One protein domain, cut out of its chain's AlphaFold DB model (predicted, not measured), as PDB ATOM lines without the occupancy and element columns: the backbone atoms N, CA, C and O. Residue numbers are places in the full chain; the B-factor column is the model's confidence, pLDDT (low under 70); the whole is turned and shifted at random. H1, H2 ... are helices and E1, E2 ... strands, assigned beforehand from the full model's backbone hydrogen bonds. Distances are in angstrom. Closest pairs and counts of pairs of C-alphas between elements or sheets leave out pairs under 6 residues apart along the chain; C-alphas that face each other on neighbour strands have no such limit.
ATOM      1  N   ARG A 309      24.820  15.699  21.388       95.75
ATOM      2  CA  ARG A 309      24.624  14.398  22.041       95.75
ATOM      3  C   ARG A 309      23.214  13.877  21.773       95.75
ATOM      4  O   ARG A 309      22.240  14.490  22.215       95.75
ATOM      5  N   TRP A 310      23.138  12.717  21.130       96.38
ATOM      6  CA  TRP A 310      21.924  11.945  20.883       96.38
ATOM      7  C   TRP A 310      21.832  10.823  21.918       96.38
ATOM      8  O   TRP A 310      22.588   9.849  21.891       96.38
ATOM      9  N   VAL A 311      20.917  10.976  22.875       93.06
ATOM     10  CA  VAL A 311      20.622   9.915  23.852       93.06
ATOM     11  C   VAL A 311      19.752   8.831  23.202       93.06
ATOM     12  O   VAL A 311      20.023   7.645  23.400       93.06
ATOM     13  N   GLY A 312      18.787   9.261  22.380       90.50
ATOM     14  CA  GLY A 312      17.747   8.440  21.756       90.50
ATOM     15  C   GLY A 312      16.443   8.386  22.569       90.50
ATOM     16  O   GLY A 312      16.333   9.034  23.617       90.50
ATOM     17  N   PHE A 313      15.456   7.634  22.074       87.44
ATOM     18  CA  PHE A 313      14.090   7.493  22.602       87.44
ATOM     19  C   PHE A 313      13.342   8.840  22.722       87.44
ATOM     20  O   PHE A 313      12.965   9.243  23.824       87.44
ATOM     21  N   SER A 314      13.157   9.575  21.615       81.19
ATOM     22  CA  SER A 314      12.540  10.925  21.526       81.19
ATOM     23  C   SER A 314      13.144  12.025  22.421       81.19
ATOM     24  O   SER A 314      12.577  13.109  22.575       81.19
ATOM     25  N   ARG A 315      14.300  11.781  23.052       88.31
ATOM     26  CA  ARG A 315      14.952  12.770  23.922       88.31
ATOM     27  C   ARG A 315      15.633  13.846  23.066       88.31
ATOM     28  O   ARG A 315      16.479  13.483  22.248       88.31
ATOM     29  N   PRO A 316      15.360  15.145  23.297       87.25
ATOM     30  CA  PRO A 316      15.896  16.223  22.470       87.25
ATOM     31  C   PRO A 316      17.427  16.270  22.515       87.25
ATOM     32  O   PRO A 316      18.038  16.049  23.568       87.25
ATOM     33  N   VAL A 317      18.032  16.596  21.371       91.12
ATOM     34  CA  VAL A 317      19.488  16.658  21.180       91.12
ATOM     35  C   VAL A 317      20.118  17.661  22.143       91.12
ATOM     36  O   VAL A 317      19.701  18.813  22.250       91.12
ATOM     37  N   GLN A 318      21.153  17.226  22.860       93.12
ATOM     38  CA  GLN A 318      21.768  18.022  23.922       93.12
ATOM     39  C   GLN A 318      23.121  18.581  23.492       93.12
ATOM     40  O   GLN A 318      23.922  17.884  22.873       93.12
ATOM     41  N   ARG A 319      23.435  19.819  23.889       93.00
ATOM     42  CA  ARG A 319      24.803  20.341  23.780       93.00
ATOM     43  C   ARG A 319      25.719  19.584  24.745       93.00
ATOM     44  O   ARG A 319      25.387  19.406  25.915       93.00
ATOM     45  N   TRP A 320      26.893  19.185  24.271       93.75
ATOM     46  CA  TRP A 320      27.869  18.408  25.027       93.75
ATOM     47  C   TRP A 320      29.271  19.024  24.934       93.75
ATOM     48  O   TRP A 320      29.604  19.757  24.004       93.75
ATOM     49  N   SER A 321      30.091  18.766  25.950       90.50
ATOM     50  CA  SER A 321      31.445  19.333  26.080       90.50
ATOM     51  C   SER A 321      32.376  18.485  26.957       90.50
ATOM     52  O   SER A 321      33.481  18.915  27.286       90.50
ATOM     53  N   LYS A 322      31.952  17.276  27.350       90.12
ATOM     54  CA  LYS A 322      32.606  16.475  28.401       90.12
ATOM     55  C   LYS A 322      33.790  15.630  27.909       90.12
ATOM     56  O   LYS A 322      34.282  14.794  28.651       90.12
ATOM     57  N   LEU A 323      34.311  15.887  26.706       87.88
ATOM     58  CA  LEU A 323      35.363  15.082  26.064       87.88
ATOM     59  C   LEU A 323      36.651  14.930  26.899       87.88
ATOM     60  O   LEU A 323      37.364  13.952  26.735       87.88
ATOM     61  N   ARG A 324      36.952  15.867  27.811       85.56
ATOM     62  CA  ARG A 324      38.124  15.774  28.705       85.56
ATOM     63  C   ARG A 324      37.972  14.759  29.847       85.56
ATOM     64  O   ARG A 324      38.987  14.334  30.385       85.56
ATOM     65  N   LYS A 325      36.739  14.451  30.257       89.19
ATOM     66  CA  LYS A 325      36.389  13.444  31.268       89.19
ATOM     67  C   LYS A 325      34.918  13.077  31.076       89.19
ATOM     68  O   LYS A 325      34.035  13.803  31.540       89.19
ATOM     69  N   ASP A 326      34.662  11.990  30.361       92.50
ATOM     70  CA  ASP A 326      33.302  11.566  30.036       92.50
ATOM     71  C   ASP A 326      32.686  10.772  31.201       92.50
ATOM     72  O   ASP A 326      33.200   9.704  31.533       92.50
ATOM     73  N   PRO A 327      31.596  11.251  31.835       92.38
ATOM     74  CA  PRO A 327      30.933  10.519  32.910       92.38
ATOM     75  C   PRO A 327      30.115   9.315  32.425       92.38
ATOM     76  O   PRO A 327      29.694   8.527  33.262       92.38
ATOM     77  N   GLU A 328      29.835   9.172  31.124       93.19
ATOM     78  CA  GLU A 328      29.102   7.998  30.618       93.19
ATOM     79  C   GLU A 328      29.992   6.762  30.479       93.19
ATOM     80  O   GLU A 328      29.521   5.645  30.651       93.19
ATOM     81  N   LEU A 329      31.273   6.966  30.170       95.38
ATOM     82  CA  LEU A 329      32.265   5.909  29.963       95.38
ATOM     83  C   LEU A 329      33.191   5.758  31.183       95.38
ATOM     84  O   LEU A 329      34.350   5.387  31.046       95.38
ATOM     85  N   TRP A 330      32.710   6.100  32.379       94.56
ATOM     86  CA  TRP A 330      33.485   6.012  33.616       94.56
ATOM     87  C   TRP A 330      32.950   4.884  34.502       94.56
ATOM     88  O   TRP A 330      32.211   5.135  35.454       94.56
ATOM     89  N   ASP A 331      33.314   3.639  34.187       91.81
ATOM     90  CA  ASP A 331      33.012   2.481  35.034       91.81
ATOM     91  C   ASP A 331      33.845   2.558  36.330       91.81
ATOM     92  O   ASP A 331      35.077   2.531  36.254       91.81
ATOM     93  N   PRO A 332      33.227   2.630  37.527       90.31
ATOM     94  CA  PRO A 332      33.955   2.603  38.798       90.31
ATOM     95  C   PRO A 332      34.804   1.337  38.996       90.31
ATOM     96  O   PRO A 332      35.792   1.376  39.725       90.31
ATOM     97  N   ASN A 333      34.430   0.234  38.342       90.88
ATOM     98  CA  ASN A 333      35.075  -1.075  38.445       90.88
ATOM     99  C   ASN A 333      36.077  -1.339  37.308       90.88
ATOM    100  O   ASN A 333      36.719  -2.385  37.305       90.88
ATOM    101  N   GLY A 334      36.192  -0.428  36.335       92.19
ATOM    102  CA  GLY A 334      37.039  -0.620  35.160       92.19
ATOM    103  C   GLY A 334      38.532  -0.577  35.491       92.19
ATOM    104  O   GLY A 334      38.961   0.214  36.322       92.19
ATOM    105  N   ASP A 335      39.334  -1.387  34.824       94.44
ATOM    106  CA  ASP A 335      40.779  -1.562  35.010       94.44
ATOM    107  C   ASP A 335      41.622  -0.946  33.871       94.44
ATOM    108  O   ASP A 335      42.851  -1.008  33.898       94.44
ATOM    109  N   VAL A 336      40.973  -0.315  32.885       95.38
ATOM    110  CA  VAL A 336      41.596   0.325  31.714       95.38
ATOM    111  C   VAL A 336      41.375   1.839  31.745       95.38
ATOM    112  O   VAL A 336      40.237   2.313  31.687       95.38
ATOM    113  N   PHE A 337      42.450   2.628  31.752       94.75
ATOM    114  CA  PHE A 337      42.380   4.067  31.474       94.75
ATOM    115  C   PHE A 337      42.609   4.367  29.991       94.75
ATOM    116  O   PHE A 337      43.494   3.795  29.359       94.75
ATOM    117  N   VAL A 338      41.843   5.317  29.439       93.88
ATOM    118  CA  VAL A 338      41.946   5.712  28.025       93.88
ATOM    119  C   VAL A 338      42.301   7.194  27.880       93.88
ATOM    120  O   VAL A 338      41.687   8.064  28.504       93.88
ATOM    121  N   TYR A 339      43.285   7.490  27.027       92.50
ATOM    122  CA  TYR A 339      43.845   8.824  26.797       92.50
ATOM    123  C   TYR A 339      43.807   9.200  25.306       92.50
ATOM    124  O   TYR A 339      44.250   8.430  24.460       92.50
ATOM    125  N   PHE A 340      43.369  10.419  24.967       89.06
ATOM    126  CA  PHE A 340      43.513  10.978  23.604       89.06
ATOM    127  C   PHE A 340      44.883  11.629  23.325       89.06
ATOM    128  O   PHE A 340      45.170  12.039  22.198       89.06
ATOM    129  N   GLY A 341      45.705  11.795  24.364       80.31
ATOM    130  CA  GLY A 341      47.062  12.329  24.256       80.31
ATOM    131  C   GLY A 341      48.086  11.264  23.855       80.31
ATOM    132  O   GLY A 341      47.795  10.070  23.839       80.31
ATOM    133  N   GLN A 342      49.313  11.698  23.571       76.50
ATOM    134  CA  GLN A 342      50.470  10.797  23.501       76.50
ATOM    135  C   GLN A 342      50.926  10.377  24.913       76.50
ATOM    136  O   GLN A 342      50.702  11.103  25.886       76.50
ATOM    137  N   ARG A 343      51.614   9.230  25.015       71.88
ATOM    138  CA  ARG A 343      52.238   8.708  26.248       71.88
ATOM    139  C   ARG A 343      53.457   9.560  26.641       71.88
ATOM    140  O   ARG A 343      54.598   9.188  26.397       71.88
ATOM    141  N   SER A 344      53.205  10.744  27.204       61.81
ATOM    142  CA  SER A 344      54.233  11.668  27.710       61.81
ATOM    143  C   SER A 344      54.613  11.341  29.154       61.81
ATOM    144  O   SER A 344      53.741  11.274  30.020       61.81
ATOM    145  N   GLN A 345      55.912  11.192  29.422       57.56
ATOM    146  CA  GLN A 345      56.442  10.900  30.762       57.56
ATOM    147  C   GLN A 345      56.504  12.127  31.690       57.56
ATOM    148  O   GLN A 345      56.568  11.962  32.903       57.56
ATOM    149  N   THR A 346      56.507  13.356  31.156       55.31
ATOM    150  CA  THR A 346      56.857  14.566  31.932       55.31
ATOM    151  C   THR A 346      55.679  15.466  32.293       55.31
ATOM    152  O   THR A 346      55.790  16.268  33.217       55.31
ATOM    153  N   ASN A 347      54.550  15.369  31.585       56.16
ATOM    154  CA  ASN A 347      53.341  16.127  31.909       56.16
ATOM    155  C   ASN A 347      52.105  15.385  31.382       56.16
ATOM    156  O   ASN A 347      51.771  15.462  30.195       56.16
ATOM    157  N   ARG A 348      51.471  14.596  32.254       64.50
ATOM    158  CA  ARG A 348      50.416  13.652  31.878       64.50
ATOM    159  C   ARG A 348      49.033  14.303  31.940       64.50
ATOM    160  O   ARG A 348      48.565  14.692  33.006       64.50
ATOM    161  N   SER A 349      48.336  14.360  30.805       72.88
ATOM    162  CA  SER A 349      46.910  14.710  30.775       72.88
ATOM    163  C   SER A 349      46.076  13.664  31.534       72.88
ATOM    164  O   SER A 349      46.363  12.474  31.380       72.88
ATOM    165  N   PRO A 350      45.023  14.048  32.280       83.56
ATOM    166  CA  PRO A 350      44.154  13.087  32.961       83.56
ATOM    167  C   PRO A 350      43.471  12.122  31.971       83.56
ATOM    168  O   PRO A 350      43.259  12.494  30.810       83.56
ATOM    169  N   PRO A 351      43.109  10.897  32.405       90.44
ATOM    170  CA  PRO A 351      42.384   9.947  31.568       90.44
ATOM    171  C   PRO A 351      41.025  10.514  31.157       90.44
ATOM    172  O   PRO A 351      40.317  11.134  31.955       90.44
ATOM    173  N   SER A 352      40.670  10.296  29.895       92.44
ATOM    174  CA  SER A 352      39.435  10.802  29.295       92.44
ATOM    175  C   SER A 352      38.217   9.979  29.724       92.44
ATOM    176  O   SER A 352      37.127  10.535  29.855       92.44
ATOM    177  N   PHE A 353      38.404   8.678  29.968       95.00
ATOM    178  CA  PHE A 353      37.396   7.754  30.495       95.00
ATOM    179  C   PHE A 353      38.042   6.459  31.052       95.00
ATOM    180  O   PHE A 353      39.257   6.277  30.922       95.00
ATOM    181  N   ARG A 354      37.247   5.607  31.723       95.06
ATOM    182  CA  ARG A 354      37.681   4.423  32.498       95.06
ATOM    183  C   ARG A 354      36.792   3.219  32.153       95.06
ATOM    184  O   ARG A 354      35.599   3.250  32.435       95.06
ATOM    185  N   LEU A 355      37.368   2.181  31.551       96.06
ATOM    186  CA  LEU A 355      36.659   1.014  31.007       96.06
ATOM    187  C   LEU A 355      37.091  -0.283  31.702       96.06
ATOM    188  O   LEU A 355      38.184  -0.348  32.252       96.06
ATOM    189  N   SER A 356      36.268  -1.328  31.624       95.38
ATOM    190  CA  SER A 356      36.673  -2.704  31.935       95.38
ATOM    191  C   SER A 356      37.334  -3.377  30.725       95.38
ATOM    192  O   SER A 356      36.808  -3.316  29.607       95.38
ATOM    193  N   SER A 357      38.460  -4.052  30.966       94.00
ATOM    194  CA  SER A 357      39.212  -4.865  30.006       94.00
ATOM    195  C   SER A 357      38.348  -5.959  29.397       94.00
ATOM    196  O   SER A 357      38.306  -6.071  28.178       94.00
ATOM    197  N   HIS A 358      37.560  -6.674  30.201       94.19
ATOM    198  CA  HIS A 358      36.691  -7.762  29.741       94.19
ATOM    199  C   HIS A 358      35.704  -7.357  28.634       94.19
ATOM    200  O   HIS A 358      35.397  -8.168  27.765       94.19
ATOM    201  N   VAL A 359      35.221  -6.108  28.622       94.19
ATOM    202  CA  VAL A 359      34.344  -5.606  27.541       94.19
ATOM    203  C   VAL A 359      35.131  -5.385  26.246       94.19
ATOM    204  O   VAL A 359      34.591  -5.549  25.157       94.19
ATOM    205  N   ILE A 360      36.416  -5.044  26.354       93.75
ATOM    206  CA  ILE A 360      37.339  -4.918  25.222       93.75
ATOM    207  C   ILE A 360      37.766  -6.311  24.733       93.75
ATOM    208  O   ILE A 360      37.759  -6.561  23.529       93.75
ATOM    209  N   GLU A 361      38.075  -7.237  25.642       94.12
ATOM    210  CA  GLU A 361      38.415  -8.629  25.324       94.12
ATOM    211  C   GLU A 361      37.272  -9.339  24.587       94.12
ATOM    212  O   GLU A 361      37.507  -9.982  23.567       94.12
ATOM    213  N   ALA A 362      36.028  -9.134  25.035       93.44
ATOM    214  CA  ALA A 362      34.819  -9.683  24.418       93.44
ATOM    215  C   ALA A 362      34.518  -9.152  22.999       93.44
ATOM    216  O   ALA A 362      33.605  -9.657  22.351       93.44
ATOM    217  N   THR A 363      35.267  -8.165  22.490       91.31
ATOM    218  CA  THR A 363      35.193  -7.774  21.067       91.31
ATOM    219  C   THR A 363      35.949  -8.727  20.140       91.31
ATOM    220  O   THR A 363      35.798  -8.628  18.925       91.31
ATOM    221  N   GLU A 364      36.838  -9.563  20.694       91.00
ATOM    222  CA  GLU A 364      37.843 -10.380  19.991       91.00
ATOM    223  C   GLU A 364      38.728  -9.605  18.981       91.00
ATOM    224  O   GLU A 364      39.507 -10.189  18.220       91.00
ATOM    225  N   SER A 365      38.673  -8.267  18.990       92.94
ATOM    226  CA  SER A 365      39.396  -7.421  18.046       92.94
ATOM    227  C   SER A 365      40.898  -7.515  18.267       92.94
ATOM    228  O   SER A 365      41.422  -7.085  19.295       92.94
ATOM    229  N   ARG A 366      41.630  -7.969  17.242       92.06
ATOM    230  CA  ARG A 366      43.101  -7.968  17.250       92.06
ATOM    231  C   ARG A 366      43.680  -6.568  17.468       92.06
ATOM    232  O   ARG A 366      44.718  -6.455  18.110       92.06
ATOM    233  N   TYR A 367      43.026  -5.517  16.968       92.88
ATOM    234  CA  TYR A 367      43.490  -4.137  17.135       92.88
ATOM    235  C   TYR A 367      43.354  -3.674  18.592       92.88
ATOM    236  O   TYR A 367      44.327  -3.215  19.191       92.88
ATOM    237  N   LEU A 368      42.172  -3.860  19.190       93.50
ATOM    238  CA  LEU A 368      41.917  -3.455  20.575       93.50
ATOM    239  C   LEU A 368      42.688  -4.329  21.581       93.50
ATOM    240  O   LEU A 368      43.261  -3.795  22.526       93.50
ATOM    241  N   LEU A 369      42.779  -5.642  21.343       93.62
ATOM    242  CA  LEU A 369      43.569  -6.576  22.156       93.62
ATOM    243  C   LEU A 369      45.075  -6.293  22.094       93.62
ATOM    244  O   LEU A 369      45.756  -6.466  23.102       93.62
ATOM    245  N   THR A 370      45.608  -5.858  20.946       93.69
ATOM    246  CA  THR A 370      47.028  -5.473  20.845       93.69
ATOM    247  C   THR A 370      47.286  -4.208  21.659       93.69
ATOM    248  O   THR A 370      48.145  -4.227  22.530       93.69
ATOM    249  N   MET A 371      46.465  -3.160  21.509       91.31
ATOM    250  CA  MET A 371      46.596  -1.948  22.335       91.31
ATOM    251  C   MET A 371      46.359  -2.184  23.834       91.31
ATOM    252  O   MET A 371      46.885  -1.431  24.649       91.31
ATOM    253  N   LEU A 372      45.567  -3.195  24.214       93.12
ATOM    254  CA  LEU A 372      45.394  -3.586  25.616       93.12
ATOM    255  C   LEU A 372      46.694  -4.196  26.165       93.12
ATOM    256  O   LEU A 372      47.112  -3.848  27.262       93.12
ATOM    257  N   ARG A 373      47.361  -5.050  25.378       90.94
ATOM    258  CA  ARG A 373      48.638  -5.695  25.735       90.94
ATOM    259  C   ARG A 373      49.814  -4.719  25.729       90.94
ATOM    260  O   ARG A 373      50.552  -4.676  26.699       90.94
ATOM    261  N   ASP A 374      49.941  -3.881  24.704       89.62
ATOM    262  CA  ASP A 374      50.961  -2.818  24.628       89.62
ATOM    263  C   ASP A 374      50.762  -1.735  25.716       89.62
ATOM    264  O   ASP A 374      51.651  -0.925  26.011       89.62
ATOM    265  N   GLY A 375      49.554  -1.697  26.284       86.62
ATOM    266  CA  GLY A 375      49.134  -0.820  27.363       86.62
ATOM    267  C   GLY A 375      49.255  -1.418  28.765       86.62
ATOM    268  O   GLY A 375      48.780  -0.755  29.684       86.62
ATOM    269  N   THR A 376      49.832  -2.611  28.974       88.12
ATOM    270  CA  THR A 376      49.995  -3.166  30.334       88.12
ATOM    271  C   THR A 376      50.751  -2.209  31.256       88.12
ATOM    272  O   THR A 376      51.708  -1.534  30.861       88.12
ATOM    273  N   ILE A 377      50.299  -2.153  32.509       82.94
ATOM    274  CA  ILE A 377      51.073  -1.630  33.632       82.94
ATOM    275  C   ILE A 377      51.657  -2.842  34.360       82.94
ATOM    276  O   ILE A 377      51.078  -3.328  35.327       82.94
ATOM    277  N   ASP A 378      52.782  -3.354  33.866       67.69
ATOM    278  CA  ASP A 378      53.593  -4.281  34.656       67.69
ATOM    279  C   ASP A 378      54.251  -3.508  35.814       67.69
ATOM    280  O   ASP A 378      54.721  -2.378  35.634       67.69
ATOM    281  N   ASP A 379      54.290  -4.109  37.005       50.75
ATOM    282  CA  ASP A 379      55.024  -3.567  38.152       50.75
ATOM    283  C   ASP A 379      56.539  -3.633  37.859       50.75
ATOM    284  O   ASP A 379      57.158  -4.689  37.996       50.75
ATOM    285  N   ASP A 380      57.124  -2.505  37.428       46.22
ATOM    286  CA  ASP A 380      58.508  -2.341  36.926       46.22
ATOM    287  C   ASP A 380      59.585  -2.550  38.020       46.22
ATOM    288  O   ASP A 380      60.296  -1.630  38.437       46.22
ATOM    289  N   GLY A 420      38.750  -0.110  41.973       59.69
ATOM    290  CA  GLY A 420      39.482  -1.109  41.187       59.69
ATOM    291  C   GLY A 420      40.902  -0.647  40.839       59.69
ATOM    292  O   GLY A 420      41.088   0.500  40.417       59.69
ATOM    293  N   GLN A 421      41.887  -1.535  40.981       80.75
ATOM    294  CA  GLN A 421      43.244  -1.302  40.489       80.75
ATOM    295  C   GLN A 421      43.213  -1.116  38.962       80.75
ATOM    296  O   GLN A 421      42.409  -1.734  38.264       80.75
ATOM    297  N   ILE A 422      44.061  -0.224  38.451       88.81
ATOM    298  CA  ILE A 422      44.222  -0.005  37.011       88.81
ATOM    299  C   ILE A 422      45.372  -0.889  36.538       88.81
ATOM    300  O   ILE A 422      46.470  -0.798  37.081       88.81
ATOM    301  N   SER A 423      45.103  -1.710  35.529       90.00
ATOM    302  CA  SER A 423      46.043  -2.689  34.969       90.00
ATOM    303  C   SER A 423      46.506  -2.311  33.558       90.00
ATOM    304  O   SER A 423      47.514  -2.831  33.080       90.00
ATOM    305  N   TYR A 424      45.776  -1.415  32.876       93.44
ATOM    306  CA  TYR A 424      45.999  -1.094  31.465       93.44
ATOM    307  C   TYR A 424      45.809   0.396  31.130       93.44
ATOM    308  O   TYR A 424      44.926   1.076  31.659       93.44
ATOM    309  N   GLU A 425      46.583   0.892  30.162       93.12
ATOM    310  CA  GLU A 425      46.554   2.271  29.670       93.12
ATOM    311  C   GLU A 425      46.539   2.333  28.134       93.12
ATOM    312  O   GLU A 425      47.564   2.166  27.472       93.12
ATOM    313  N   MET A 426      45.383   2.647  27.547       93.56
ATOM    314  CA  MET A 426      45.260   2.847  26.101       93.56
ATOM    315  C   MET A 426      45.492   4.305  25.700       93.56
ATOM    316  O   MET A 426      44.882   5.227  26.249       93.56
ATOM    317  N   PHE A 427      46.300   4.510  24.660       91.88
ATOM    318  CA  PHE A 427      46.570   5.824  24.080       91.88
ATOM    319  C   PHE A 427      46.078   5.874  22.633       91.88
ATOM    320  O   PHE A 427      46.538   5.117  21.784       91.88
ATOM    321  N   PHE A 428      45.188   6.821  22.342       91.50
ATOM    322  CA  PHE A 428      44.665   7.111  21.008       91.50
ATOM    323  C   PHE A 428      45.159   8.489  20.541       91.50
ATOM    324  O   PHE A 428      44.359   9.429  20.441       91.50
ATOM    325  N   PRO A 429      46.475   8.651  20.295       89.19
ATOM    326  CA  PRO A 429      47.038   9.925  19.894       89.19
ATOM    327  C   PRO A 429      46.442  10.363  18.559       89.19
ATOM    328  O   PRO A 429      46.328   9.602  17.600       89.19
ATOM    329  N   THR A 430      46.059  11.630  18.505       87.38
ATOM    330  CA  THR A 430      45.505  12.229  17.293       87.38
ATOM    331  C   THR A 430      46.610  12.396  16.231       87.38
ATOM    332  O   THR A 430      47.708  12.826  16.599       87.38
ATOM    333  N   PRO A 431      46.370  12.083  14.939       86.56
ATOM    334  CA  PRO A 431      47.393  12.198  13.898       86.56
ATOM    335  C   PRO A 431      48.003  13.608  13.798       86.56
ATOM    336  O   PRO A 431      47.275  14.599  13.924       86.56
ATOM    337  N   PRO A 432      49.321  13.730  13.549       81.50
ATOM    338  CA  PRO A 432      49.964  15.027  13.371       81.50
ATOM    339  C   PRO A 432      49.458  15.736  12.106       81.50
ATOM    340  O   PRO A 432      48.993  15.107  11.159       81.50
ATOM    341  N   ASN A 433      49.604  17.061  12.081       83.56
ATOM    342  CA  ASN A 433      49.316  17.950  10.943       83.56
ATOM    343  C   ASN A 433      47.838  18.091  10.505       83.56
ATOM    344  O   ASN A 433      47.574  18.896   9.615       83.56
ATOM    345  N   ILE A 434      46.872  17.406  11.133       89.56
ATOM    346  CA  ILE A 434      45.433  17.595  10.839       89.56
ATOM    347  C   ILE A 434      44.846  18.808  11.587       89.56
ATOM    348  O   ILE A 434      45.343  19.201  12.650       89.56
ATOM    349  N   SER A 435      43.781  19.417  11.057       91.62
ATOM    350  CA  SER A 435      43.174  20.637  11.614       91.62
ATOM    351  C   SER A 435      42.498  20.404  12.970       91.62
ATOM    352  O   SER A 435      42.054  19.303  13.283       91.62
ATOM    353  N   LYS A 436      42.323  21.460  13.780       88.75
ATOM    354  CA  LYS A 436      41.687  21.358  15.115       88.75
ATOM    355  C   LYS A 436      40.276  20.742  15.098       88.75
ATOM    356  O   LYS A 436      39.860  20.167  16.100       88.75
ATOM    357  N   VAL A 437      39.543  20.851  13.985       90.31
ATOM    358  CA  VAL A 437      38.209  20.241  13.824       90.31
ATOM    359  C   VAL A 437      38.321  18.744  13.524       90.31
ATOM    360  O   VAL A 437      37.569  17.953  14.087       90.31
ATOM    361  N   GLU A 438      39.291  18.330  12.708       90.88
ATOM    362  CA  GLU A 438      39.587  16.914  12.449       90.88
ATOM    363  C   GLU A 438      40.179  16.230  13.688       90.88
ATOM    364  O   GLU A 438      39.813  15.098  13.992       90.88
ATOM    365  N   GLN A 439      41.003  16.941  14.469       91.00
ATOM    366  CA  GLN A 439      41.480  16.473  15.774       91.00
ATOM    367  C   GLN A 439      40.306  16.187  16.722       91.00
ATOM    368  O   GLN A 439      40.227  15.113  17.320       91.00
ATOM    369  N   LEU A 440      39.352  17.121  16.806       91.44
ATOM    370  CA  LEU A 440      38.138  16.960  17.603       91.44
ATOM    371  C   LEU A 440      37.274  15.784  17.107       91.44
ATOM    372  O   LEU A 440      36.815  14.982  17.922       91.44
ATOM    373  N   ARG A 441      37.091  15.634  15.787       93.12
ATOM    374  CA  ARG A 441      36.369  14.495  15.186       93.12
ATOM    375  C   ARG A 441      37.043  13.156  15.477       93.12
ATOM    376  O   ARG A 441      36.349  12.223  15.874       93.12
ATOM    377  N   TYR A 442      38.368  13.061  15.346       93.00
ATOM    378  CA  TYR A 442      39.125  11.840  15.640       93.00
ATOM    379  C   TYR A 442      38.849  11.353  17.070       93.00
ATOM    380  O   TYR A 442      38.526  10.180  17.266       93.00
ATOM    381  N   GLN A 443      38.901  12.271  18.042       93.62
ATOM    382  CA  GLN A 443      38.661  12.001  19.465       93.62
ATOM    383  C   GLN A 443      37.200  11.632  19.759       93.62
ATOM    384  O   GLN A 443      36.952  10.629  20.426       93.62
ATOM    385  N   ILE A 444      36.230  12.381  19.217       95.44
ATOM    386  CA  ILE A 444      34.797  12.049  19.327       95.44
ATOM    387  C   ILE A 444      34.515  10.655  18.750       95.44
ATOM    388  O   ILE A 444      33.765   9.883  19.334       95.44
ATOM    389  N   THR A 445      35.147  10.302  17.636       96.62
ATOM    390  CA  THR A 445      34.922   9.019  16.963       96.62
ATOM    391  C   THR A 445      35.552   7.852  17.722       96.62
ATOM    392  O   THR A 445      34.907   6.822  17.895       96.62
ATOM    393  N   THR A 446      36.768   8.018  18.260       94.94
ATOM    394  CA  THR A 446      37.354   7.053  19.210       94.94
ATOM    395  C   THR A 446      36.449   6.867  20.428       94.94
ATOM    396  O   THR A 446      36.226   5.748  20.874       94.94
ATOM    397  N   ARG A 447      35.879   7.956  20.952       95.94
ATOM    398  CA  ARG A 447      34.921   7.914  22.060       95.94
ATOM    399  C   ARG A 447      33.633   7.174  21.680       95.94
ATOM    400  O   ARG A 447      33.119   6.404  22.483       95.94
ATOM    401  N   ASN A 448      33.123   7.376  20.466       97.44
ATOM    402  CA  ASN A 448      31.901   6.730  19.985       97.44
ATOM    403  C   ASN A 448      32.063   5.223  19.750       97.44
ATOM    404  O   ASN A 448      31.093   4.499  19.944       97.44
ATOM    405  N   LEU A 449      33.264   4.743  19.404       96.50
ATOM    406  CA  LEU A 449      33.567   3.307  19.352       96.50
ATOM    407  C   LEU A 449      33.249   2.638  20.700       96.50
ATOM    408  O   LEU A 449      32.493   1.673  20.759       96.50
ATOM    409  N   PHE A 450      33.749   3.205  21.800       96.31
ATOM    410  CA  PHE A 450      33.447   2.705  23.142       96.31
ATOM    411  C   PHE A 450      32.011   3.014  23.589       96.31
ATOM    412  O   PHE A 450      31.420   2.213  24.305       96.31
ATOM    413  N   ALA A 451      31.408   4.113  23.127       96.38
ATOM    414  CA  ALA A 451      29.992   4.394  23.379       96.38
ATOM    415  C   ALA A 451      29.049   3.377  22.714       96.38
ATOM    416  O   ALA A 451      27.984   3.095  23.261       96.38
ATOM    417  N   LEU A 452      29.446   2.788  21.582       96.56
ATOM    418  CA  LEU A 452      28.743   1.660  20.978       96.56
ATOM    419  C   LEU A 452      28.875   0.407  21.853       96.56
ATOM    420  O   LEU A 452      27.856  -0.143  22.259       96.56
ATOM    421  N   LEU A 453      30.102   0.025  22.230       94.56
ATOM    422  CA  LEU A 453      30.373  -1.162  23.060       94.56
ATOM    423  C   LEU A 453      29.700  -1.120  24.447       94.56
ATOM    424  O   LEU A 453      29.282  -2.151  24.962       94.56
ATOM    425  N   TYR A 454      29.576   0.067  25.048       95.00
ATOM    426  CA  TYR A 454      28.924   0.276  26.349       95.00
ATOM    427  C   TYR A 454      27.457   0.736  26.228       95.00
ATOM    428  O   TYR A 454      26.829   1.068  27.233       95.00
ATOM    429  N   HIS A 455      26.902   0.803  25.011       94.50
ATOM    430  CA  HIS A 455      25.568   1.341  24.713       94.50
ATOM    431  C   HIS A 455      25.272   2.730  25.343       94.50
ATOM    432  O   HIS A 455      24.124   3.033  25.683       94.50
ATOM    433  N   THR A 456      26.263   3.628  25.430       94.94
ATOM    434  CA  THR A 456      26.126   5.017  25.932       94.94
ATOM    435  C   THR A 456      25.903   6.038  24.804       94.94
ATOM    436  O   THR A 456      25.948   5.675  23.624       94.94
ATOM    437  N   SER A 457      25.538   7.290  25.126       95.44
ATOM    438  CA  SER A 457      24.964   8.250  24.154       95.44
ATOM    439  C   SER A 457      25.843   8.454  22.917       95.44
ATOM    440  O   SER A 457      27.058   8.365  23.025       95.44
ATOM    441  N   LEU A 458      25.280   8.752  21.743       97.06
ATOM    442  CA  LEU A 458      26.095   9.095  20.571       97.06
ATOM    443  C   LEU A 458      26.455  10.587  20.614       97.06
ATOM    444  O   LEU A 458      25.627  11.410  21.001       97.06
ATOM    445  N   VAL A 459      27.677  10.954  20.224       97.00
ATOM    446  CA  VAL A 459      28.196  12.333  20.311       97.00
ATOM    447  C   VAL A 459      28.816  12.759  18.974       97.00
ATOM    448  O   VAL A 459      29.390  11.936  18.274       97.00
ATOM    449  N   GLY A 460      28.711  14.030  18.576       95.75
ATOM    450  CA  GLY A 460      29.102  14.446  17.220       95.75
ATOM    451  C   GLY A 460      29.001  15.939  16.940       95.75
ATOM    452  O   GLY A 460      28.564  16.707  17.789       95.75
ATOM    453  N   LEU A 461      29.409  16.356  15.738       93.38
ATOM    454  CA  LEU A 461      29.194  17.729  15.247       93.38
ATOM    455  C   LEU A 461      27.879  17.824  14.447       93.38
ATOM    456  O   LEU A 461      27.104  18.752  14.652       93.38
ATOM    457  N   SER A 462      27.605  16.808  13.626       94.25
ATOM    458  CA  SER A 462      26.286  16.445  13.092       94.25
ATOM    459  C   SER A 462      26.123  14.920  13.162       94.25
ATOM    460  O   SER A 462      27.123  14.208  13.339       94.25
ATOM    461  N   LEU A 463      24.892  14.403  13.067       95.69
ATOM    462  CA  LEU A 463      24.649  12.962  13.200       95.69
ATOM    463  C   LEU A 463      25.180  12.188  11.982       95.69
ATOM    464  O   LEU A 463      25.838  11.164  12.167       95.69
ATOM    465  N   CYS A 464      25.006  12.711  10.760       96.12
ATOM    466  CA  CYS A 464      25.509  12.068   9.542       96.12
ATOM    467  C   CYS A 464      27.025  11.857   9.617       96.12
ATOM    468  O   CYS A 464      27.531  10.775   9.309       96.12
ATOM    469  N   GLN A 465      27.763  12.876  10.075       95.19
ATOM    470  CA  GLN A 465      29.213  12.776  10.203       95.19
ATOM    471  C   GLN A 465      29.625  11.835  11.342       95.19
ATOM    472  O   GLN A 465      30.561  11.062  11.170       95.19
ATOM    473  N   ALA A 466      28.923  11.858  12.481       96.94
ATOM    474  CA  ALA A 466      29.228  10.989  13.617       96.94
ATOM    475  C   ALA A 466      29.056   9.498  13.284       96.94
ATOM    476  O   ALA A 466      29.897   8.692  13.675       96.94
ATOM    477  N   LEU A 467      28.004   9.142  12.537       97.56
ATOM    478  CA  LEU A 467      27.763   7.770  12.082       97.56
ATOM    479  C   LEU A 467      28.757   7.353  10.984       97.56
ATOM    480  O   LEU A 467      29.314   6.260  11.048       97.56
ATOM    481  N   THR A 468      29.044   8.234  10.018       96.69
ATOM    482  CA  THR A 468      30.038   7.980   8.953       96.69
ATOM    483  C   THR A 468      31.435   7.728   9.525       96.69
ATOM    484  O   THR A 468      32.108   6.767   9.138       96.69
ATOM    485  N   ASP A 469      31.863   8.563  10.475       96.12
ATOM    486  CA  ASP A 469      33.162   8.425  11.127       96.12
ATOM    487  C   ASP A 469      33.196   7.159  12.007       96.12
ATOM    488  O   ASP A 469      34.213   6.468  12.037       96.12
ATOM    489  N   LEU A 470      32.086   6.809  12.681       97.25
ATOM    490  CA  LEU A 470      31.980   5.608  13.522       97.25
ATOM    491  C   LEU A 470      32.096   4.308  12.714       97.25
ATOM    492  O   LEU A 470      32.893   3.453  13.094       97.25
ATOM    493  N   VAL A 471      31.378   4.173  11.592       96.12
ATOM    494  CA  VAL A 471      31.536   3.016  10.686       96.12
ATOM    495  C   VAL A 471      32.991   2.924  10.211       96.12
ATOM    496  O   VAL A 471      33.620   1.881  10.356       96.12
ATOM    497  N   SER A 472      33.565   4.044   9.758       94.81
ATOM    498  CA  SER A 472      34.959   4.111   9.285       94.81
ATOM    499  C   SER A 472      35.995   3.780  10.372       94.81
ATOM    500  O   SER A 472      37.109   3.359  10.068       94.81
ATOM    501  N   ARG A 473      35.651   3.978  11.652       94.31
ATOM    502  CA  ARG A 473      36.478   3.585  12.800       94.31
ATOM    503  C   ARG A 473      36.330   2.101  13.120       94.31
ATOM    504  O   ARG A 473      37.337   1.479  13.436       94.31
ATOM    505  N   LEU A 474      35.123   1.544  13.037       94.75
ATOM    506  CA  LEU A 474      34.878   0.115  13.256       94.75
ATOM    507  C   LEU A 474      35.680  -0.740  12.267       94.75
ATOM    508  O   LEU A 474      36.366  -1.651  12.709       94.75
ATOM    509  N   ASP A 475      35.734  -0.369  10.985       92.75
ATOM    510  CA  ASP A 475      36.515  -1.104   9.967       92.75
ATOM    511  C   ASP A 475      38.007  -1.247  10.309       92.75
ATOM    512  O   ASP A 475      38.653  -2.231   9.960       92.75
ATOM    513  N   VAL A 476      38.566  -0.232  10.975       91.88
ATOM    514  CA  VAL A 476      39.974  -0.182  11.398       91.88
ATOM    515  C   VAL A 476      40.174  -0.865  12.755       91.88
ATOM    516  O   VAL A 476      41.275  -1.312  13.071       91.88
ATOM    517  N   CYS A 477      39.125  -0.924  13.579       90.75
ATOM    518  CA  CYS A 477      39.192  -1.357  14.971       90.75
ATOM    519  C   CYS A 477      38.546  -2.719  15.258       90.75
ATOM    520  O   CYS A 477      38.638  -3.162  16.400       90.75
ATOM    521  N   MET A 478      37.926  -3.380  14.281       89.94
ATOM    522  CA  MET A 478      37.261  -4.687  14.404       89.94
ATOM    523  C   MET A 478      37.884  -5.715  13.434       89.94
ATOM    524  O   MET A 478      38.958  -5.482  12.878       89.94
ATOM    525  N   SER A 479      37.272  -6.891  13.266       81.25
ATOM    526  CA  SER A 479      37.698  -7.878  12.262       81.25
ATOM    527  C   SER A 479      37.220  -7.494  10.857       81.25
ATOM    528  O   SER A 479      36.155  -6.902  10.695       81.25
ATOM    529  N   ALA A 480      37.981  -7.876   9.826       76.19
ATOM    530  CA  ALA A 480      37.624  -7.614   8.426       76.19
ATOM    531  C   ALA A 480      36.303  -8.286   7.997       76.19
ATOM    532  O   ALA A 480      35.650  -7.819   7.070       76.19
ATOM    533  N   ASP A 481      35.908  -9.353   8.696       77.06
ATOM    534  CA  ASP A 481      34.668 -10.102   8.475       77.06
ATOM    535  C   ASP A 481      33.458  -9.508   9.232       77.06
ATOM    536  O   ASP A 481      32.352 -10.038   9.136       77.06
ATOM    537  N   SER A 482      33.649  -8.440  10.022       82.75
ATOM    538  CA  SER A 482      32.570  -7.810  10.797       82.75
ATOM    539  C   SER A 482      31.843  -6.722  10.005       82.75
ATOM    540  O   SER A 482      32.456  -5.817   9.439       82.75
ATOM    541  N   ASP A 483      30.509  -6.776   9.991       91.44
ATOM    542  CA  ASP A 483      29.692  -5.742   9.358       91.44
ATOM    543  C   ASP A 483      29.551  -4.517  10.277       91.44
ATOM    544  O   ASP A 483      28.630  -4.408  11.097       91.44
ATOM    545  N   SER A 484      30.470  -3.565  10.109       93.38
ATOM    546  CA  SER A 484      30.441  -2.242  10.742       93.38
ATOM    547  C   SER A 484      29.127  -1.480  10.522       93.38
ATOM    548  O   SER A 484      28.735  -0.694  11.384       93.38
ATOM    549  N   VAL A 485      28.445  -1.668   9.385       95.31
ATOM    550  CA  VAL A 485      27.214  -0.939   9.042       95.31
ATOM    551  C   VAL A 485      26.039  -1.522   9.817       95.31
ATOM    552  O   VAL A 485      25.408  -0.788  10.578       95.31
ATOM    553  N   SER A 486      25.797  -2.833   9.727       95.38
ATOM    554  CA  SER A 486      24.737  -3.498  10.508       95.38
ATOM    555  C   SER A 486      24.951  -3.363  12.019       95.38
ATOM    556  O   SER A 486      23.989  -3.188  12.767       95.38
ATOM    557  N   THR A 487      26.208  -3.354  12.478       95.50
ATOM    558  CA  THR A 487      26.556  -3.096  13.888       95.50
ATOM    559  C   THR A 487      26.120  -1.695  14.335       95.50
ATOM    560  O   THR A 487      25.547  -1.542  15.417       95.50
ATOM    561  N   VAL A 488      26.327  -0.666  13.502       97.06
ATOM    562  CA  VAL A 488      25.870   0.704  13.795       97.06
ATOM    563  C   VAL A 488      24.350   0.837  13.683       97.06
ATOM    564  O   VAL A 488      23.765   1.494  14.542       97.06
ATOM    565  N   ILE A 489      23.704   0.194  12.700       97.00
ATOM    566  CA  ILE A 489      22.235   0.180  12.547       97.00
ATOM    567  C   ILE A 489      21.570  -0.429  13.792       97.00
ATOM    568  O   ILE A 489      20.703   0.198  14.400       97.00
ATOM    569  N   ASN A 490      22.036  -1.596  14.244       96.56
ATOM    570  CA  ASN A 490      21.530  -2.230  15.462       96.56
ATOM    571  C   ASN A 490      21.754  -1.340  16.702       96.56
ATOM    572  O   ASN A 490      20.849  -1.170  17.520       96.56
ATOM    573  N   TYR A 491      22.925  -0.699  16.823       96.69
ATOM    574  CA  TYR A 491      23.201   0.242  17.913       96.69
ATOM    575  C   TYR A 491      22.232   1.437  17.935       96.69
ATOM    576  O   TYR A 491      21.749   1.783  19.016       96.69
ATOM    577  N   ILE A 492      21.919   2.060  16.788       96.25
ATOM    578  CA  ILE A 492      20.982   3.199  16.750       96.25
ATOM    579  C   ILE A 492      19.535   2.766  17.013       96.25
ATOM    580  O   ILE A 492      18.870   3.434  17.803       96.25
ATOM    581  N   GLN A 493      19.090   1.629  16.461       95.25
ATOM    582  CA  GLN A 493      17.748   1.068  16.680       95.25
ATOM    583  C   GLN A 493      17.523   0.646  18.139       95.25
ATOM    584  O   GLN A 493      16.562   1.078  18.774       95.25
ATOM    585  N   THR A 494      18.459  -0.116  18.724       95.31
ATOM    586  CA  THR A 494      18.439  -0.542  20.144       95.31
ATOM    587  C   THR A 494      18.349   0.642  21.115       95.31
ATOM    588  O   THR A 494      17.970   0.493  22.278       95.31
ATOM    589  N   ARG A 495      18.700   1.844  20.649       94.38
ATOM    590  CA  ARG A 495      18.727   3.083  21.425       94.38
ATOM    591  C   ARG A 495      17.683   4.113  21.014       94.38
ATOM    592  O   ARG A 495      17.650   5.172  21.638       94.38
ATOM    593  N   GLY A 496      16.866   3.847  19.995       93.94
ATOM    594  CA  GLY A 496      15.915   4.814  19.451       93.94
ATOM    595  C   GLY A 496      16.580   6.126  19.018       93.94
ATOM    596  O   GLY A 496      16.068   7.195  19.344       93.94
ATOM    597  N   ILE A 497      17.760   6.075  18.389       94.69
ATOM    598  CA  ILE A 497      18.389   7.248  17.736       94.69
ATOM    599  C   ILE A 497      17.764   7.493  16.348       94.69
ATOM    600  O   ILE A 497      17.810   8.608  15.839       94.69
ATOM    601  N   ASP A 498      17.135   6.471  15.773       94.19
ATOM    602  CA  ASP A 498      16.307   6.510  14.566       94.19
ATOM    603  C   ASP A 498      14.909   7.135  14.776       94.19
ATOM    604  O   ASP A 498      14.155   7.327  13.823       94.19
ATOM    605  N   ASP A 499      14.591   7.522  16.012       93.62
ATOM    606  CA  ASP A 499      13.395   8.274  16.388       93.62
ATOM    607  C   ASP A 499      13.564   9.774  16.085       93.62
ATOM    608  O   ASP A 499      13.923  10.571  16.955       93.62
ATOM    609  N   VAL A 500      13.327  10.149  14.825       92.75
ATOM    610  CA  VAL A 500      13.585  11.502  14.287       92.75
ATOM    611  C   VAL A 500      12.384  12.465  14.351       92.75
ATOM    612  O   VAL A 500      12.377  13.515  13.703       92.75
ATOM    613  N   ARG A 501      11.344  12.124  15.124       92.00
ATOM    614  CA  ARG A 501      10.112  12.925  15.253       92.00
ATOM    615  C   ARG A 501      10.382  14.340  15.753       92.00
ATOM    616  O   ARG A 501      10.990  14.517  16.807       92.00
ATOM    617  N   ASN A 502       9.791  15.330  15.084       89.56
ATOM    618  CA  ASN A 502       9.852  16.745  15.474       89.56
ATOM    619  C   ASN A 502      11.294  17.316  15.578       89.56
ATOM    620  O   ASN A 502      11.495  18.354  16.209       89.56
ATOM    621  N   ASP A 503      12.292  16.658  14.969       91.69
ATOM    622  CA  ASP A 503      13.682  17.124  14.874       91.69
ATOM    623  C   ASP A 503      14.154  17.062  13.407       91.69
ATOM    624  O   ASP A 503      14.674  16.032  12.959       91.69
ATOM    625  N   PRO A 504      13.978  18.150  12.630       93.00
ATOM    626  CA  PRO A 504      14.340  18.169  11.217       93.00
ATOM    627  C   PRO A 504      15.855  18.074  10.986       93.00
ATOM    628  O   PRO A 504      16.267  17.578   9.941       93.00
ATOM    629  N   GLU A 505      16.705  18.475  11.942       93.12
ATOM    630  CA  GLU A 505      18.155  18.304  11.791       93.12
ATOM    631  C   GLU A 505      18.538  16.826  11.900       93.12
ATOM    632  O   GLU A 505      19.248  16.312  11.036       93.12
ATOM    633  N   THR A 506      18.047  16.127  12.927       94.06
ATOM    634  CA  THR A 506      18.313  14.693  13.101       94.06
ATOM    635  C   THR A 506      17.696  13.878  11.956       94.06
ATOM    636  O   THR A 506      18.370  12.987  11.434       94.06
ATOM    637  N   ALA A 507      16.487  14.222  11.487       95.88
ATOM    638  CA  ALA A 507      15.852  13.584  10.328       95.88
ATOM    639  C   ALA A 507      16.682  13.743   9.041       95.88
ATOM    640  O   ALA A 507      16.987  12.753   8.373       95.88
ATOM    641  N   VAL A 508      17.125  14.964   8.717       97.19
ATOM    642  CA  VAL A 508      17.961  15.233   7.533       97.19
ATOM    643  C   VAL A 508      19.334  14.567   7.640       97.19
ATOM    644  O   VAL A 508      19.819  13.990   6.664       97.19
ATOM    645  N   SER A 509      19.964  14.601   8.817       96.31
ATOM    646  CA  SER A 509      21.232  13.908   9.055       96.31
ATOM    647  C   SER A 509      21.117  12.393   8.859       96.31
ATOM    648  O   SER A 509      22.033  11.781   8.307       96.31
ATOM    649  N   LEU A 510      20.017  11.775   9.307       96.88
ATOM    650  CA  LEU A 510      19.802  10.337   9.153       96.88
ATOM    651  C   LEU A 510      19.437   9.971   7.705       96.88
ATOM    652  O   LEU A 510      19.925   8.961   7.196       96.88
ATOM    653  N   LEU A 511      18.691  10.827   6.998       97.12
ATOM    654  CA  LEU A 511      18.406  10.674   5.568       97.12
ATOM    655  C   LEU A 511      19.693  10.675   4.721       97.12
ATOM    656  O   LEU A 511      19.904   9.773   3.914       97.12
ATOM    657  N   ALA A 512      20.591  11.639   4.953       97.12
ATOM    658  CA  ALA A 512      21.873  11.723   4.248       97.12
ATOM    659  C   ALA A 512      22.801  10.526   4.543       97.12
ATOM    660  O   ALA A 512      23.536  10.057   3.665       97.12
ATOM    661  N   TRP A 513      22.774  10.004   5.774       97.44
ATOM    662  CA  TRP A 513      23.561   8.826   6.140       97.44
ATOM    663  C   TRP A 513      22.987   7.536   5.542       97.44
ATOM    664  O   TRP A 513      23.736   6.742   4.980       97.44
ATOM    665  N   THR A 514      21.667   7.343   5.602       96.81
ATOM    666  CA  THR A 514      20.988   6.137   5.092       96.81
ATOM    667  C   THR A 514      21.139   5.967   3.582       96.81
ATOM    668  O   THR A 514      21.374   4.846   3.137       96.81
ATOM    669  N   GLU A 515      21.090   7.050   2.794       95.19
ATOM    670  CA  GLU A 515      21.294   6.986   1.335       95.19
ATOM    671  C   GLU A 515      22.754   6.952   0.877       95.19
ATOM    672  O   GLU A 515      23.028   6.727  -0.307       95.19
ATOM    673  N   SER A 516      23.708   7.174   1.788       93.62
ATOM    674  CA  SER A 516      25.127   7.110   1.449       93.62
ATOM    675  C   SER A 516      25.437   5.753   0.817       93.62
ATOM    676  O   SER A 516      25.055   4.715   1.349       93.62
ATOM    677  N   ALA A 517      26.145   5.742  -0.320       91.44
ATOM    678  CA  ALA A 517      26.258   4.563  -1.192       91.44
ATOM    679  C   ALA A 517      26.864   3.306  -0.531       91.44
ATOM    680  O   ALA A 517      26.724   2.209  -1.067       91.44
ATOM    681  N   ARG A 518      27.523   3.477   0.622       91.38
ATOM    682  CA  ARG A 518      28.055   2.417   1.483       91.38
ATOM    683  C   ARG A 518      27.033   1.842   2.482       91.38
ATOM    684  O   ARG A 518      27.197   0.705   2.904       91.38
ATOM    685  N   VAL A 519      26.053   2.638   2.902       94.19
ATOM    686  CA  VAL A 519      25.094   2.311   3.970       94.19
ATOM    687  C   VAL A 519      23.824   1.714   3.378       94.19
ATOM    688  O   VAL A 519      23.493   0.584   3.712       94.19
ATOM    689  N   ARG A 520      23.145   2.453   2.483       93.00
ATOM    690  CA  ARG A 520      21.912   2.028   1.788       93.00
ATOM    691  C   ARG A 520      20.903   1.329   2.711       93.00
ATOM    692  O   ARG A 520      20.417   0.242   2.417       93.00
ATOM    693  N   TRP A 521      20.616   1.950   3.854       94.56
ATOM    694  CA  TRP A 521      19.699   1.386   4.845       94.56
ATOM    695  C   TRP A 521      18.255   1.784   4.525       94.56
ATOM    696  O   TRP A 521      17.814   2.886   4.855       94.56
ATOM    697  N   ASP A 522      17.531   0.874   3.873       91.50
ATOM    698  CA  ASP A 522      16.206   1.132   3.303       91.50
ATOM    699  C   ASP A 522      15.169   1.637   4.313       91.50
ATOM    700  O   ASP A 522      14.512   2.644   4.056       91.50
ATOM    701  N   ASP A 523      15.013   0.984   5.465       91.19
ATOM    702  CA  ASP A 523      13.957   1.356   6.421       91.19
ATOM    703  C   ASP A 523      14.269   2.667   7.148       91.19
ATOM    704  O   ASP A 523      13.380   3.497   7.339       91.19
ATOM    705  N   GLY A 524      15.544   2.904   7.470       93.94
ATOM    706  CA  GLY A 524      15.995   4.186   8.004       93.94
ATOM    707  C   GLY A 524      15.822   5.324   7.001       93.94
ATOM    708  O   GLY A 524      15.476   6.437   7.402       93.94
ATOM    709  N   TRP A 525      16.005   5.054   5.701       95.12
ATOM    710  CA  TRP A 525      15.714   6.026   4.650       95.12
ATOM    711  C   TRP A 525      14.220   6.331   4.573       95.12
ATOM    712  O   TRP A 525      13.861   7.502   4.597       95.12
ATOM    713  N   LYS A 526      13.347   5.310   4.545       92.25
ATOM    714  CA  LYS A 526      11.881   5.493   4.506       92.25
ATOM    715  C   LYS A 526      11.395   6.329   5.693       92.25
ATOM    716  O   LYS A 526      10.737   7.342   5.481       92.25
ATOM    717  N   GLU A 527      11.770   5.953   6.918       93.31
ATOM    718  CA  GLU A 527      11.416   6.685   8.141       93.31
ATOM    719  C   GLU A 527      11.878   8.151   8.056       93.31
ATOM    720  O   GLU A 527      11.070   9.075   8.177       93.31
ATOM    721  N   SER A 528      13.165   8.377   7.767       95.31
ATOM    722  CA  SER A 528      13.740   9.726   7.677       95.31
ATOM    723  C   SER A 528      13.106  10.555   6.557       95.31
ATOM    724  O   SER A 528      12.910  11.756   6.718       95.31
ATOM    725  N   PHE A 529      12.767   9.929   5.428       95.44
ATOM    726  CA  PHE A 529      12.148  10.578   4.277       95.44
ATOM    727  C   PHE A 529      10.723  11.034   4.592       95.44
ATOM    728  O   PHE A 529      10.377  12.174   4.293       95.44
ATOM    729  N   ILE A 530       9.913  10.191   5.243       93.75
ATOM    730  CA  ILE A 530       8.533  10.531   5.624       93.75
ATOM    731  C   ILE A 530       8.526  11.714   6.604       93.75
ATOM    732  O   ILE A 530       7.773  12.668   6.406       93.75
ATOM    733  N   HIS A 531       9.409  11.711   7.612       94.88
ATOM    734  CA  HIS A 531       9.531  12.835   8.554       94.88
ATOM    735  C   HIS A 531      10.071  14.109   7.892       94.88
ATOM    736  O   HIS A 531       9.539  15.189   8.144       94.88
ATOM    737  N   CYS A 532      11.061  14.006   6.999       95.62
ATOM    738  CA  CYS A 532      11.555  15.147   6.218       95.62
ATOM    739  C   CYS A 532      10.505  15.714   5.248       95.62
ATOM    740  O   CYS A 532      10.488  16.922   5.038       95.62
ATOM    741  N   ALA A 533       9.633  14.882   4.666       94.25
ATOM    742  CA  ALA A 533       8.546  15.325   3.788       94.25
ATOM    743  C   ALA A 533       7.406  15.995   4.576       94.25
ATOM    744  O   ALA A 533       6.798  16.946   4.089       94.25
ATOM    745  N   GLY A 534       7.134  15.525   5.798       92.25
ATOM    746  CA  GLY A 534       6.159  16.126   6.713       92.25
ATOM    747  C   GLY A 534       6.616  17.446   7.344       92.25
ATOM    748  O   GLY A 534       5.792  18.328   7.565       92.25
ATOM    749  N   MET A 535       7.920  17.607   7.590       92.81
ATOM    750  CA  MET A 535       8.542  18.849   8.080       92.81
ATOM    751  C   MET A 535       9.157  19.709   6.956       92.81
ATOM    752  O   MET A 535       9.989  20.576   7.237       92.81
ATOM    753  N   TYR A 536       8.819  19.443   5.688       90.00
ATOM    754  CA  TYR A 536       9.492  20.069   4.547       90.00
ATOM    755  C   TYR A 536       9.253  21.583   4.473       90.00
ATOM    756  O   TYR A 536       8.255  22.105   4.965       90.00
ATOM    757  N   GLY A 537      10.193  22.288   3.844       86.12
ATOM    758  CA  GLY A 537      10.295  23.742   3.862       86.12
ATOM    759  C   GLY A 537      11.508  24.200   4.669       86.12
ATOM    760  O   GLY A 537      12.465  23.446   4.883       86.12
ATOM    761  N   ARG A 538      11.483  25.454   5.130       82.88
ATOM    762  CA  ARG A 538      12.675  26.170   5.612       82.88
ATOM    763  C   ARG A 538      13.481  25.433   6.692       82.88
ATOM    764  O   ARG A 538      14.707  25.491   6.677       82.88
ATOM    765  N   GLN A 539      12.818  24.723   7.607       85.69
ATOM    766  CA  GLN A 539      13.476  24.014   8.716       85.69
ATOM    767  C   GLN A 539      14.314  22.810   8.250       85.69
ATOM    768  O   GLN A 539      15.342  22.506   8.854       85.69
ATOM    769  N   VAL A 540      13.889  22.143   7.173       91.56
ATOM    770  CA  VAL A 540      14.620  21.042   6.528       91.56
ATOM    771  C   VAL A 540      15.717  21.588   5.610       91.56
ATOM    772  O   VAL A 540      16.824  21.053   5.599       91.56
ATOM    773  N   GLU A 541      15.457  22.684   4.893       92.06
ATOM    774  CA  GLU A 541      16.432  23.265   3.960       92.06
ATOM    775  C   GLU A 541      17.618  23.968   4.645       92.06
ATOM    776  O   GLU A 541      18.744  23.895   4.149       92.06
ATOM    777  N   GLU A 542      17.400  24.610   5.799       91.94
ATOM    778  CA  GLU A 542      18.466  25.241   6.599       91.94
ATOM    779  C   GLU A 542      19.310  24.224   7.404       91.94
ATOM    780  O   GLU A 542      20.322  24.600   8.008       91.94
ATOM    781  N   ALA A 543      18.949  22.932   7.412       92.81
ATOM    782  CA  ALA A 543      19.667  21.910   8.172       92.81
ATOM    783  C   ALA A 543      21.102  21.684   7.630       92.81
ATOM    784  O   ALA A 543      21.309  21.515   6.424       92.81
ATOM    785  N   PRO A 544      22.136  21.610   8.494       90.25
ATOM    786  CA  PRO A 544      23.538  21.655   8.066       90.25
ATOM    787  C   PRO A 544      23.991  20.447   7.233       90.25
ATOM    788  O   PRO A 544      24.964  20.566   6.480       90.25
ATOM    789  N   ASP A 545      23.306  19.308   7.354       93.94
ATOM    790  CA  ASP A 545      23.541  18.103   6.553       93.94
ATOM    791  C   ASP A 545      22.636  18.017   5.304       93.94
ATOM    792  O   ASP A 545      22.859  17.137   4.477       93.94
ATOM    793  N   TYR A 546      21.691  18.945   5.075       95.25
ATOM    794  CA  TYR A 546      20.815  18.923   3.885       95.25
ATOM    795  C   TYR A 546      21.613  18.996   2.579       95.25
ATOM    796  O   TYR A 546      21.300  18.346   1.584       95.25
ATOM    797  N   LYS A 547      22.744  19.710   2.611       94.06
ATOM    798  CA  LYS A 547      23.720  19.762   1.514       94.06
ATOM    799  C   LYS A 547      24.320  18.392   1.146       94.06
ATOM    800  O   LYS A 547      24.806  18.263   0.023       94.06
ATOM    801  N   ASN A 548      24.293  17.414   2.056       94.81
ATOM    802  CA  ASN A 548      24.795  16.053   1.855       94.81
ATOM    803  C   ASN A 548      23.716  15.128   1.253       94.81
ATOM    804  O   ASN A 548      24.071  14.132   0.630       94.81
ATOM    805  N   VAL A 549      22.423  15.462   1.408       96.00
ATOM    806  CA  VAL A 549      21.295  14.703   0.834       96.00
ATOM    807  C   VAL A 549      21.389  14.718  -0.696       96.00
ATOM    808  O   VAL A 549      21.691  15.758  -1.289       96.00
TER     809      VAL A 549
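This is residues 309 to 380 and 420 to 549 of the 1140 residues of an uncharacterized protein of Ceratocystis fimbriata f. sp. platani (UniProt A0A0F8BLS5). A small three-stranded sheet, E3 E2 E4, makes one end of an elongated body, with the short helices H1 and H2 beside it. In the middle H4 crosses H3 and packs on H5 as well, and at the far end H6 and H7 form a helical hairpin, with the short H8 packed on H6 near Pro 504. The printed part has 202 residues, with eight named helices and five named strands in the order E1 E2 E3 H1 H2 E4 H3 E5 H4 H5 H6 H7 H8; the class is mostly helix, with 85 of the 102 residues in named elements in helices and 17 in strands. The sheet is mixed: E3 and E2 are antiparallel, E2 and E4 parallel. The whole is compact, with a radius of gyration of the C-alphas of 18.0 A, and spans 64 by 34 by 32 A.

The sheet is made of E2, residues 336 to 339, with E3, residues 353 to 355, and E4, residues 424 to 427. C-alpha 336, where E2 begins, is at (41.596, 0.325, 31.714). H1 is residues 357 to 361 and H2 residues 366 to 373, 10.4 A long. H3, residues 436 to 453, is the longest helix at 26.4 A; its C-alpha 436 is at (41.687, 21.358, 15.115). E5, residues 458 to 460, and E1, residues 318 to 320, pair with no named strand. H4 is residues 463 to 477, 20.5 A long, and H5 residues 484 to 494, 15.3 A. H6 is residues 504 to 514, 15.0 A, and H7 residues 522 to 534, 18.4 A. H8, residues 538 to 541, ends with C-alpha 541 at (16.432, 23.265, 3.960).

In the sheet, E2 is the inner strand. It forms a hairpin with E3, where N 336 and O 355 are 2.9 A apart, within hydrogen-bond range. Between E2 and E4, N 337 and O 424 are within hydrogen-bond range at 2.9 A. H2 is on the sheet but only grazes it with residues 368 to 373; its closest C-alphas to E4 are those of Met 371 and Met 426, 6.2 A apart. H1 and H3 are only just on the sheet, with 5 pairs of C-alphas within 10 A each, and only graze it. H1 and H2 touch, closest at the C-alphas of Glu 361 and Leu 369, 6.4 A. H2 and H4 only just touch, with 3 pairs of C-alphas within 8 A, closest at Tyr 367 and Cys 477, 5.6 A. H4 is the hub, touching H2, H3, H5 and H6. It touches H3, closest at the C-alphas of Thr 445 and Leu 470, 5.7 A, at 71 degrees, only just about perpendicular. It touches H5 at a steep tilt of 51 degrees, opposite ways, closest at Val 471 and Ser 484, 5.4 A. Its residues 463 to 468 alone touch H6, closest at the C-alphas of Cys 464 and Ser 509, 4.7 A. H6 and H7 form a helical hairpin at a shallow tilt of 29 degrees, closest at Ala 507 and Ser 528, 5.1 A. H8 touches H6, closest at Pro 504 and Val 540, 5.5 A. Residues 309 to 310 make a short antiparallel pairing with residues 458 to 459 of E5. Every O i to N i+4 pair is within hydrogen-bond range in H1, H2, H5, H6 and H7; H3 has 13 of 14 and H4 10 of 11, and H8 is too short for one.

The two C-alphas farthest apart, those of Asp 380 and Gly 537, are 64.0 A apart. Residues 381 to 419 are not printed, and C-alphas 380 and 420 stand 19.5 A apart across this cut. The links E1 to E2 and E2 to E3 are long. The mean pLDDT of the printed part is 90.7; residues 344 to 348, 378 to 380 and 420 are under 70.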